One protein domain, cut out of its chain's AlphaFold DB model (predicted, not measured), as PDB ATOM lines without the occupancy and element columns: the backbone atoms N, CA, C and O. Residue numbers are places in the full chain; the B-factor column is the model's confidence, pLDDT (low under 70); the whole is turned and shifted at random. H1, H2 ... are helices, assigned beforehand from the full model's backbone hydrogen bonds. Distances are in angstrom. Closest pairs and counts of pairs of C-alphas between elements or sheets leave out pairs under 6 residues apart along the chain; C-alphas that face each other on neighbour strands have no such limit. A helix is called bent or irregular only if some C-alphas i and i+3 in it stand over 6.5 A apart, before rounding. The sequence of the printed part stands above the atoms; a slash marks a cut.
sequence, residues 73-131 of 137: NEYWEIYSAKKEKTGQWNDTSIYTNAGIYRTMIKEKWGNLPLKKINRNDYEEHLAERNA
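This is residues 73 to 131 of the 137 residues of the protein "Integrase family protein" of Streptococcus suis (UniProt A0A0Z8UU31). This is a loose helical hairpin, H1 and H2 side by side, with a third helix, H3, set crosswise by the far end of H2 and touching neither of them. H2 is the longest helix and has a kink near residue 102; a loop of residues 110 to 118 leads from its end to H3. The printed part has 59 residues with three named helices, in the order H1, H2, H3, and no named strand; the class is all helix. The whole is only just loose, close to compact, with a radius of gyration of the C-alphas of 12.9 A, and it spans 35 by 25 by 16 A.

Start with H2, residues 91 to 109: find C-alpha 91 at (12.537, -23.354, -52.863), from which the helix runs 24.8 A to C-alpha 109 at (-6.696, -10.823, -43.451). Before it stands H1, residues 73 to 85, which begins at C-alpha 73 at (-0.816, -15.178, -39.802) and is 18.2 A long. After it comes H3, residues 119 to 130, 16.6 A long, which ends at C-alpha 130 at (-8.314, -5.977, -60.876).

Look first along H2, where you will find a kink of 42 degrees near residue 102. H2 is also irregular: C-alphas 104 and 107 are 7.2 A apart, and its line is a rough one. H1 and H2 form a helical hairpin, running opposite ways at a shallow tilt of 8 degrees, with their centres 11.7 A apart. They only just touch, with 3 pairs of C-alphas within 8 A; the closest C-alphas are those of Asn 73 and Lys 106, 7.1 A apart. Move on to H3 and you will find it near H2, with no pair of C-alphas within 8 A but 9 pairs within 10 A. H1 and H3 are apart. In H1 and H3 every O i to N i+4 pair is within hydrogen-bond range; in H2, 12 of 15 are.

The C-alphas of Thr 86 and Ala 131 are the two farthest apart, at 37.8 A, while the first and last printed C-alphas, of Asn 73 and Ala 131, are 26.7 A apart. The link from H1 to H2, residues 86 to 90, is tight, and the link from H2 to H3, residues 110 to 118, is short; neither is long. The printed part has no cut. Read the B-factor column for the model's confidence: the mean pLDDT of the printed part is 90.0, and residue 131 is the one printed residue under 70.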
ATOM      1  N   ASN A  73      -2.263 -15.249 -40.012       95.94
ATOM      2  CA  ASN A  73      -0.816 -15.178 -39.802       95.94
ATOM      3  C   ASN A  73      -0.298 -16.410 -39.059       95.94
ATOM      4  O   ASN A  73       0.611 -17.074 -39.544       95.94
ATOM      5  N   GLU A  74      -0.891 -16.746 -37.914       93.88
ATOM      6  CA  GLU A  74      -0.470 -17.915 -37.134       93.88
ATOM      7  C   GLU A  74      -0.641 -19.210 -37.931       93.88
ATOM      8  O   GLU A  74       0.237 -20.073 -37.934       93.88
ATOM      9  N   TYR A  75      -1.755 -19.335 -38.657       93.19
ATOM     10  CA  TYR A  75      -1.991 -20.495 -39.503       93.19
ATOM     11  C   TYR A  75      -1.009 -20.580 -40.674       93.19
ATOM     12  O   TYR A  75      -0.527 -21.668 -40.984       93.19
ATOM     13  N   TRP A  76      -0.694 -19.451 -41.313       94.50
ATOM     14  CA  TRP A  76       0.255 -19.378 -42.419       94.50
ATOM     15  C   TRP A  76       1.639 -19.892 -42.017       94.50
ATOM     16  O   TRP A  76       2.218 -20.692 -42.753       94.50
ATOM     17  N   GLU A  77       2.147 -19.497 -40.850       93.38
ATOM     18  CA  GLU A  77       3.439 -19.973 -40.336       93.38
ATOM     19  C   GLU A  77       3.437 -21.497 -40.132       93.38
ATOM     20  O   GLU A  77       4.329 -22.197 -40.608       93.38
ATOM     21  N   ILE A  78       2.387 -22.045 -39.505       89.44
ATOM     22  CA  ILE A  78       2.245 -23.499 -39.305       89.44
ATOM     23  C   ILE A  78       2.163 -24.233 -40.652       89.44
ATOM     24  O   ILE A  78       2.829 -25.251 -40.866       89.44
ATOM     25  N   TYR A  79       1.329 -23.730 -41.562       89.50
ATOM     26  CA  TYR A  79       1.065 -24.335 -42.863       89.50
ATOM     27  C   TYR A  79       2.311 -24.336 -43.753       89.50
ATOM     28  O   TYR A  79       2.696 -25.387 -44.271       89.50
ATOM     29  N   SER A  80       2.960 -23.182 -43.908       92.50
ATOM     30  CA  SER A  80       4.149 -23.022 -44.749       92.50
ATOM     31  C   SER A  80       5.326 -23.851 -44.227       92.50
ATOM     32  O   SER A  80       5.903 -24.620 -44.997       92.50
ATOM     33  N   ALA A  81       5.591 -23.824 -42.914       88.50
ATOM     34  CA  ALA A  81       6.635 -24.642 -42.295       88.50
ATOM     35  C   ALA A  81       6.387 -26.146 -42.495       88.50
ATOM     36  O   ALA A  81       7.315 -26.916 -42.750       88.50
ATOM     37  N   LYS A  82       5.125 -26.593 -42.433       86.38
ATOM     38  CA  LYS A  82       4.765 -27.985 -42.733       86.38
ATOM     39  C   LYS A  82       5.033 -28.334 -44.198       86.38
ATOM     40  O   LYS A  82       5.556 -29.415 -44.472       86.38
ATOM     41  N   LYS A  83       4.676 -27.459 -45.143       88.50
ATOM     42  CA  LYS A  83       4.891 -27.692 -46.583       88.50
ATOM     43  C   LYS A  83       6.369 -27.787 -46.941       88.50
ATOM     44  O   LYS A  83       6.737 -28.676 -47.708       88.50
ATOM     45  N   GLU A  84       7.194 -26.942 -46.336       89.12
ATOM     46  CA  GLU A  84       8.652 -27.003 -46.444       89.12
ATOM     47  C   GLU A  84       9.200 -28.295 -45.822       89.12
ATOM     48  O   GLU A  84       9.828 -29.097 -46.510       89.12
ATOM     49  N   LYS A  85       8.869 -28.582 -44.555       83.69
ATOM     50  CA  LYS A  85       9.362 -29.772 -43.834       83.69
ATOM     51  C   LYS A  85       9.003 -31.092 -44.522       83.69
ATOM     52  O   LYS A  85       9.744 -32.066 -44.423       83.69
ATOM     53  N   THR A  86       7.845 -31.149 -45.173       82.50
ATOM     54  CA  THR A  86       7.368 -32.349 -45.881       82.50
ATOM     55  C   THR A  86       7.873 -32.447 -47.321       82.50
ATOM     56  O   THR A  86       7.558 -33.425 -47.995       82.50
ATOM     57  N   GLY A  87       8.630 -31.457 -47.808       85.25
ATOM     58  CA  GLY A  87       9.127 -31.411 -49.184       85.25
ATOM     59  C   GLY A  87       8.032 -31.206 -50.235       85.25
ATOM     60  O   GLY A  87       8.269 -31.420 -51.419       85.25
ATOM     61  N   GLN A  88       6.822 -30.809 -49.825       83.06
ATOM     62  CA  GLN A  88       5.729 -30.516 -50.756       83.06
ATOM     63  C   GLN A  88       5.976 -29.214 -51.520       83.06
ATOM     64  O   GLN A  88       5.486 -29.057 -52.639       83.06
ATOM     65  N   TRP A  89       6.723 -28.285 -50.922       94.75
ATOM     66  CA  TRP A  89       7.210 -27.082 -51.582       94.75
ATOM     67  C   TRP A  89       8.722 -27.160 -51.761       94.75
ATOM     68  O   TRP A  89       9.457 -27.376 -50.803       94.75
ATOM     69  N   ASN A  90       9.169 -26.954 -52.997       94.06
ATOM     70  CA  ASN A  90      10.560 -26.637 -53.302       94.06
ATOM     71  C   ASN A  90      10.842 -25.145 -53.056       94.06
ATOM     72  O   ASN A  90       9.910 -24.360 -52.869       94.06
ATOM     73  N   ASP A  91      12.106 -24.735 -53.131       94.88
ATOM     74  CA  ASP A  91      12.537 -23.354 -52.863       94.88
ATOM     75  C   ASP A  91      11.748 -22.312 -53.671       94.88
ATOM     76  O   ASP A  91      11.302 -21.293 -53.139       94.88
ATOM     77  N   THR A  92      11.486 -22.598 -54.951       96.31
ATOM     78  CA  THR A  92      10.677 -21.733 -55.823       96.31
ATOM     79  C   THR A  92       9.244 -21.593 -55.314       96.31
ATOM     80  O   THR A  92       8.692 -20.490 -55.296       96.31
ATOM     81  N   SER A  93       8.631 -22.699 -54.889       95.62
ATOM     82  CA  SER A  93       7.289 -22.706 -54.305       95.62
ATOM     83  C   SER A  93       7.258 -21.921 -53.000       95.62
ATOM     84  O   SER A  93       6.345 -21.122 -52.811       95.62
ATOM     85  N   ILE A  94       8.256 -22.087 -52.130       94.25
ATOM     86  CA  ILE A  94       8.349 -21.348 -50.866       94.25
ATOM     87  C   ILE A  94       8.407 -19.843 -51.146       94.25
ATOM     88  O   ILE A  94       7.566 -19.090 -50.653       94.25
ATOM     89  N   TYR A  95       9.336 -19.413 -52.006       96.00
ATOM     90  CA  TYR A  95       9.503 -18.006 -52.369       96.00
ATOM     91  C   TYR A  95       8.224 -17.406 -52.968       96.00
ATOM     92  O   TYR A  95       7.766 -16.338 -52.552       96.00
ATOM     93  N   THR A  96       7.616 -18.113 -53.923       96.50
ATOM     94  CA  THR A  96       6.424 -17.639 -54.635       96.50
ATOM     95  C   THR A  96       5.232 -17.515 -53.691       96.50
ATOM     96  O   THR A  96       4.585 -16.467 -53.645       96.50
ATOM     97  N   ASN A  97       4.960 -18.550 -52.892       95.56
ATOM     98  CA  ASN A  97       3.822 -18.548 -51.979       95.56
ATOM     99  C   ASN A  97       4.006 -17.516 -50.849       95.56
ATOM    100  O   ASN A  97       3.051 -16.815 -50.517       95.56
ATOM    101  N   ALA A  98       5.222 -17.336 -50.320       95.62
ATOM    102  CA  ALA A  98       5.516 -16.276 -49.351       95.62
ATOM    103  C   ALA A  98       5.317 -14.869 -49.940       95.62
ATOM    104  O   ALA A  98       4.777 -13.980 -49.274       95.62
ATOM    105  N   GLY A  99       5.704 -14.663 -51.203       95.62
ATOM    106  CA  GLY A  99       5.471 -13.415 -51.928       95.62
ATOM    107  C   GLY A  99       3.983 -13.103 -52.096       95.62
ATOM    108  O   GLY A  99       3.553 -11.988 -51.783       95.62
ATOM    109  N   ILE A 100       3.193 -14.090 -52.528       92.44
ATOM    110  CA  ILE A 100       1.732 -13.971 -52.658       92.44
ATOM    111  C   ILE A 100       1.110 -13.648 -51.300       92.44
ATOM    112  O   ILE A 100       0.372 -12.670 -51.180       92.44
ATOM    113  N   TYR A 101       1.463 -14.406 -50.259       95.06
ATOM    114  CA  TYR A 101       0.937 -14.183 -48.917       95.06
ATOM    115  C   TYR A 101       1.197 -12.753 -48.438       95.06
ATOM    116  O   TYR A 101       0.269 -12.034 -48.063       95.06
ATOM    117  N   ARG A 102       2.449 -12.296 -48.532       94.62
ATOM    118  CA  ARG A 102       2.862 -10.959 -48.093       94.62
ATOM    119  C   ARG A 102       2.140  -9.832 -48.836       94.62
ATOM    120  O   ARG A 102       1.850  -8.818 -48.217       94.62
ATOM    121  N   THR A 103       1.901  -9.984 -50.138       90.00
ATOM    122  CA  THR A 103       1.444  -8.886 -51.018       90.00
ATOM    123  C   THR A 103      -0.053  -8.885 -51.316       90.00
ATOM    124  O   THR A 103      -0.580  -7.878 -51.787       90.00
ATOM    125  N   MET A 104      -0.735 -10.013 -51.120       87.75
ATOM    126  CA  MET A 104      -2.151 -10.158 -51.473       87.75
ATOM    127  C   MET A 104      -3.032 -10.496 -50.279       87.75
ATOM    128  O   MET A 104      -4.225 -10.231 -50.324       87.75
ATOM    129  N   ILE A 105      -2.473 -11.103 -49.232       91.44
ATOM    130  CA  ILE A 105      -3.279 -11.733 -48.183       91.44
ATOM    131  C   ILE A 105      -3.043 -11.066 -46.826       91.44
ATOM    132  O   ILE A 105      -3.992 -10.710 -46.124       91.44
ATOM    133  N   LYS A 106      -1.771 -10.885 -46.459       93.38
ATOM    134  CA  LYS A 106      -1.344 -10.508 -45.108       93.38
ATOM    135  C   LYS A 106      -1.960  -9.199 -44.617       93.38
ATOM    136  O   LYS A 106      -2.375  -9.132 -43.466       93.38
ATOM    137  N   GLU A 107      -2.016  -8.182 -45.472       91.62
ATOM    138  CA  GLU A 107      -2.465  -6.840 -45.088       91.62
ATOM    139  C   GLU A 107      -3.941  -6.813 -44.670       91.62
ATOM    140  O   GLU A 107      -4.267  -6.276 -43.614       91.62
ATOM    141  N   LYS A 108      -4.822  -7.452 -45.452       91.69
ATOM    142  CA  LYS A 108      -6.271  -7.428 -45.206       91.69
ATOM    143  C   LYS A 108      -6.717  -8.475 -44.182       91.69
ATOM    144  O   LYS A 108      -7.531  -8.170 -43.313       91.69
ATOM    145  N   TRP A 109      -6.181  -9.697 -44.247       95.44
ATOM    146  CA  TRP A 109      -6.696 -10.823 -43.451       95.44
ATOM    147  C   TRP A 109      -5.727 -11.400 -42.426       95.44
ATOM    148  O   TRP A 109      -6.156 -12.199 -41.597       95.44
ATOM    149  N   GLY A 110      -4.449 -11.010 -42.429       94.75
ATOM    150  CA  GLY A 110      -3.416 -11.659 -41.611       94.75
ATOM    151  C   GLY A 110      -3.757 -11.735 -40.118       94.75
ATOM    152  O   GLY A 110      -3.533 -12.763 -39.485       94.75
ATOM    153  N   ASN A 111      -4.357 -10.681 -39.560       96.38
ATOM    154  CA  ASN A 111      -4.713 -10.610 -38.135       96.38
ATOM    155  C   ASN A 111      -6.131 -11.113 -37.823       96.38
ATOM    156  O   ASN A 111      -6.563 -11.068 -36.670       96.38
ATOM    157  N   LEU A 112      -6.888 -11.558 -38.828       96.06
ATOM    158  CA  LEU A 112      -8.238 -12.065 -38.622       96.06
ATOM    159  C   LEU A 112      -8.197 -13.554 -38.272       96.06
ATOM    160  O   LEU A 112      -7.484 -14.309 -38.937       96.06
ATOM    161  N   PRO A 113      -8.991 -13.999 -37.279       94.44
ATOM    162  CA  PRO A 113      -9.234 -15.416 -37.056       94.44
ATOM    163  C   PRO A 113      -9.757 -16.090 -38.324       94.44
ATOM    164  O   PRO A 113     -10.637 -15.534 -38.987       94.44
ATOM    165  N   LEU A 114      -9.293 -17.306 -38.621       90.88
ATOM    166  CA  LEU A 114      -9.692 -18.065 -39.811       90.88
ATOM    167  C   LEU A 114     -11.217 -18.175 -39.944       90.88
ATOM    168  O   LEU A 114     -11.750 -18.023 -41.039       90.88
ATOM    169  N   LYS A 115     -11.945 -18.352 -38.830       88.88
ATOM    170  CA  LYS A 115     -13.421 -18.410 -38.827       88.88
ATOM    171  C   LYS A 115     -14.124 -17.146 -39.339       88.88
ATOM    172  O   LYS A 115     -15.313 -17.207 -39.643       88.88
ATOM    173  N   LYS A 116     -13.443 -15.995 -39.350       91.88
ATOM    174  CA  LYS A 116     -13.998 -14.713 -39.814       91.88
ATOM    175  C   LYS A 116     -13.708 -14.445 -41.288       91.88
ATOM    176  O   LYS A 116     -14.307 -13.536 -41.856       91.88
ATOM    177  N   ILE A 117     -12.815 -15.217 -41.900       90.69
ATOM    178  CA  ILE A 117     -12.477 -15.085 -43.312       90.69
ATOM    179  C   ILE A 117     -13.538 -15.820 -44.117       90.69
ATOM    180  O   ILE A 117     -13.845 -16.984 -43.859       90.69
ATOM    181  N   ASN A 118     -14.113 -15.126 -45.091       88.38
ATOM    182  CA  ASN A 118     -15.123 -15.693 -45.966       88.38
ATOM    183  C   ASN A 118     -14.749 -15.468 -47.431       88.38
ATOM    184  O   ASN A 118     -13.974 -14.580 -47.776       88.38
ATOM    185  N   ARG A 119     -15.315 -16.310 -48.293       85.62
ATOM    186  CA  ARG A 119     -15.003 -16.322 -49.719       85.62
ATOM    187  C   ARG A 119     -15.475 -15.065 -50.451       85.62
ATOM    188  O   ARG A 119     -14.757 -14.599 -51.326       85.62
ATOM    189  N   ASN A 120     -16.638 -14.524 -50.096       88.75
ATOM    190  CA  ASN A 120     -17.202 -13.362 -50.783       88.75
ATOM    191  C   ASN A 120     -16.294 -12.136 -50.620       88.75
ATOM    192  O   ASN A 120     -15.961 -11.495 -51.605       88.75
ATOM    193  N   ASP A 121     -15.806 -11.882 -49.404       88.25
ATOM    194  CA  ASP A 121     -14.879 -10.777 -49.116       88.25
ATOM    195  C   ASP A 121     -13.543 -10.916 -49.876       88.25
ATOM    196  O   ASP A 121     -12.930  -9.927 -50.288       88.25
ATOM    197  N   TYR A 122     -13.092 -12.153 -50.113       86.62
ATOM    198  CA  TYR A 122     -11.927 -12.420 -50.959       86.62
ATOM    199  C   TYR A 122     -12.205 -12.140 -52.444       86.62
ATOM    200  O   TYR A 122     -11.382 -11.518 -53.115       86.62
ATOM    201  N   GLU A 123     -13.358 -12.569 -52.962       86.19
ATOM    202  CA  GLU A 123     -13.763 -12.316 -54.352       86.19
ATOM    203  C   GLU A 123     -13.949 -10.814 -54.625       86.19
ATOM    204  O   GLU A 123     -13.478 -10.318 -55.649       86.19
ATOM    205  N   GLU A 124     -14.540 -10.076 -53.682       88.50
ATOM    206  CA  GLU A 124     -14.658  -8.613 -53.731       88.50
ATOM    207  C   GLU A 124     -13.280  -7.938 -53.763       88.50
ATOM    208  O   GLU A 124     -13.013  -7.122 -54.645       88.50
ATOM    209  N   HIS A 125     -12.356  -8.344 -52.885       86.69
ATOM    210  CA  HIS A 125     -10.991  -7.805 -52.876       86.69
ATOM    211  C   HIS A 125     -10.249  -8.027 -54.202       86.69
ATOM    212  O   HIS A 125      -9.517  -7.152 -54.672       86.69
ATOM    213  N   LEU A 126     -10.421  -9.199 -54.823       85.00
ATOM    214  CA  LEU A 126      -9.834  -9.476 -56.133       85.00
ATOM    215  C   LEU A 126     -10.437  -8.588 -57.225       85.00
ATOM    216  O   LEU A 126      -9.698  -8.106 -58.084       85.00
ATOM    217  N   ALA A 127     -11.752  -8.365 -57.197       86.88
ATOM    218  CA  ALA A 127     -12.424  -7.489 -58.149       86.88
ATOM    219  C   ALA A 127     -11.923  -6.041 -58.031       86.88
ATOM    220  O   ALA A 127     -11.558  -5.448 -59.042       86.88
ATOM    221  N   GLU A 128     -11.817  -5.506 -56.811       84.44
ATOM    222  CA  GLU A 128     -11.285  -4.161 -56.541       84.44
ATOM    223  C   GLU A 128      -9.850  -3.995 -57.050       84.44
ATOM    224  O   GLU A 128      -9.521  -3.009 -57.711       84.44
ATOM    225  N   ARG A 129      -8.992  -4.988 -56.796       77.12
ATOM    226  CA  ARG A 129      -7.593  -4.965 -57.236       77.12
ATOM    227  C   ARG A 129      -7.456  -5.046 -58.759       77.12
ATOM    228  O   ARG A 129      -6.590  -4.385 -59.326       77.12
ATOM    229  N   ASN A 130      -8.298  -5.844 -59.417       72.06
ATOM    230  CA  ASN A 130      -8.314  -5.977 -60.876       72.06
ATOM    231  C   ASN A 130      -8.997  -4.790 -61.584       72.06
ATOM    232  O   ASN A 130      -8.867  -4.664 -62.799       72.06
ATOM    233  N   ALA A 131      -9.704  -3.925 -60.849       61.38
ATOM    234  CA  ALA A 131     -10.430  -2.772 -61.385       61.38
ATOM    235  C   ALA A 131      -9.594  -1.473 -61.494       61.38
ATOM    236  O   ALA A 131     -10.141  -0.429 -61.852       61.38
TER     237      ALA A 131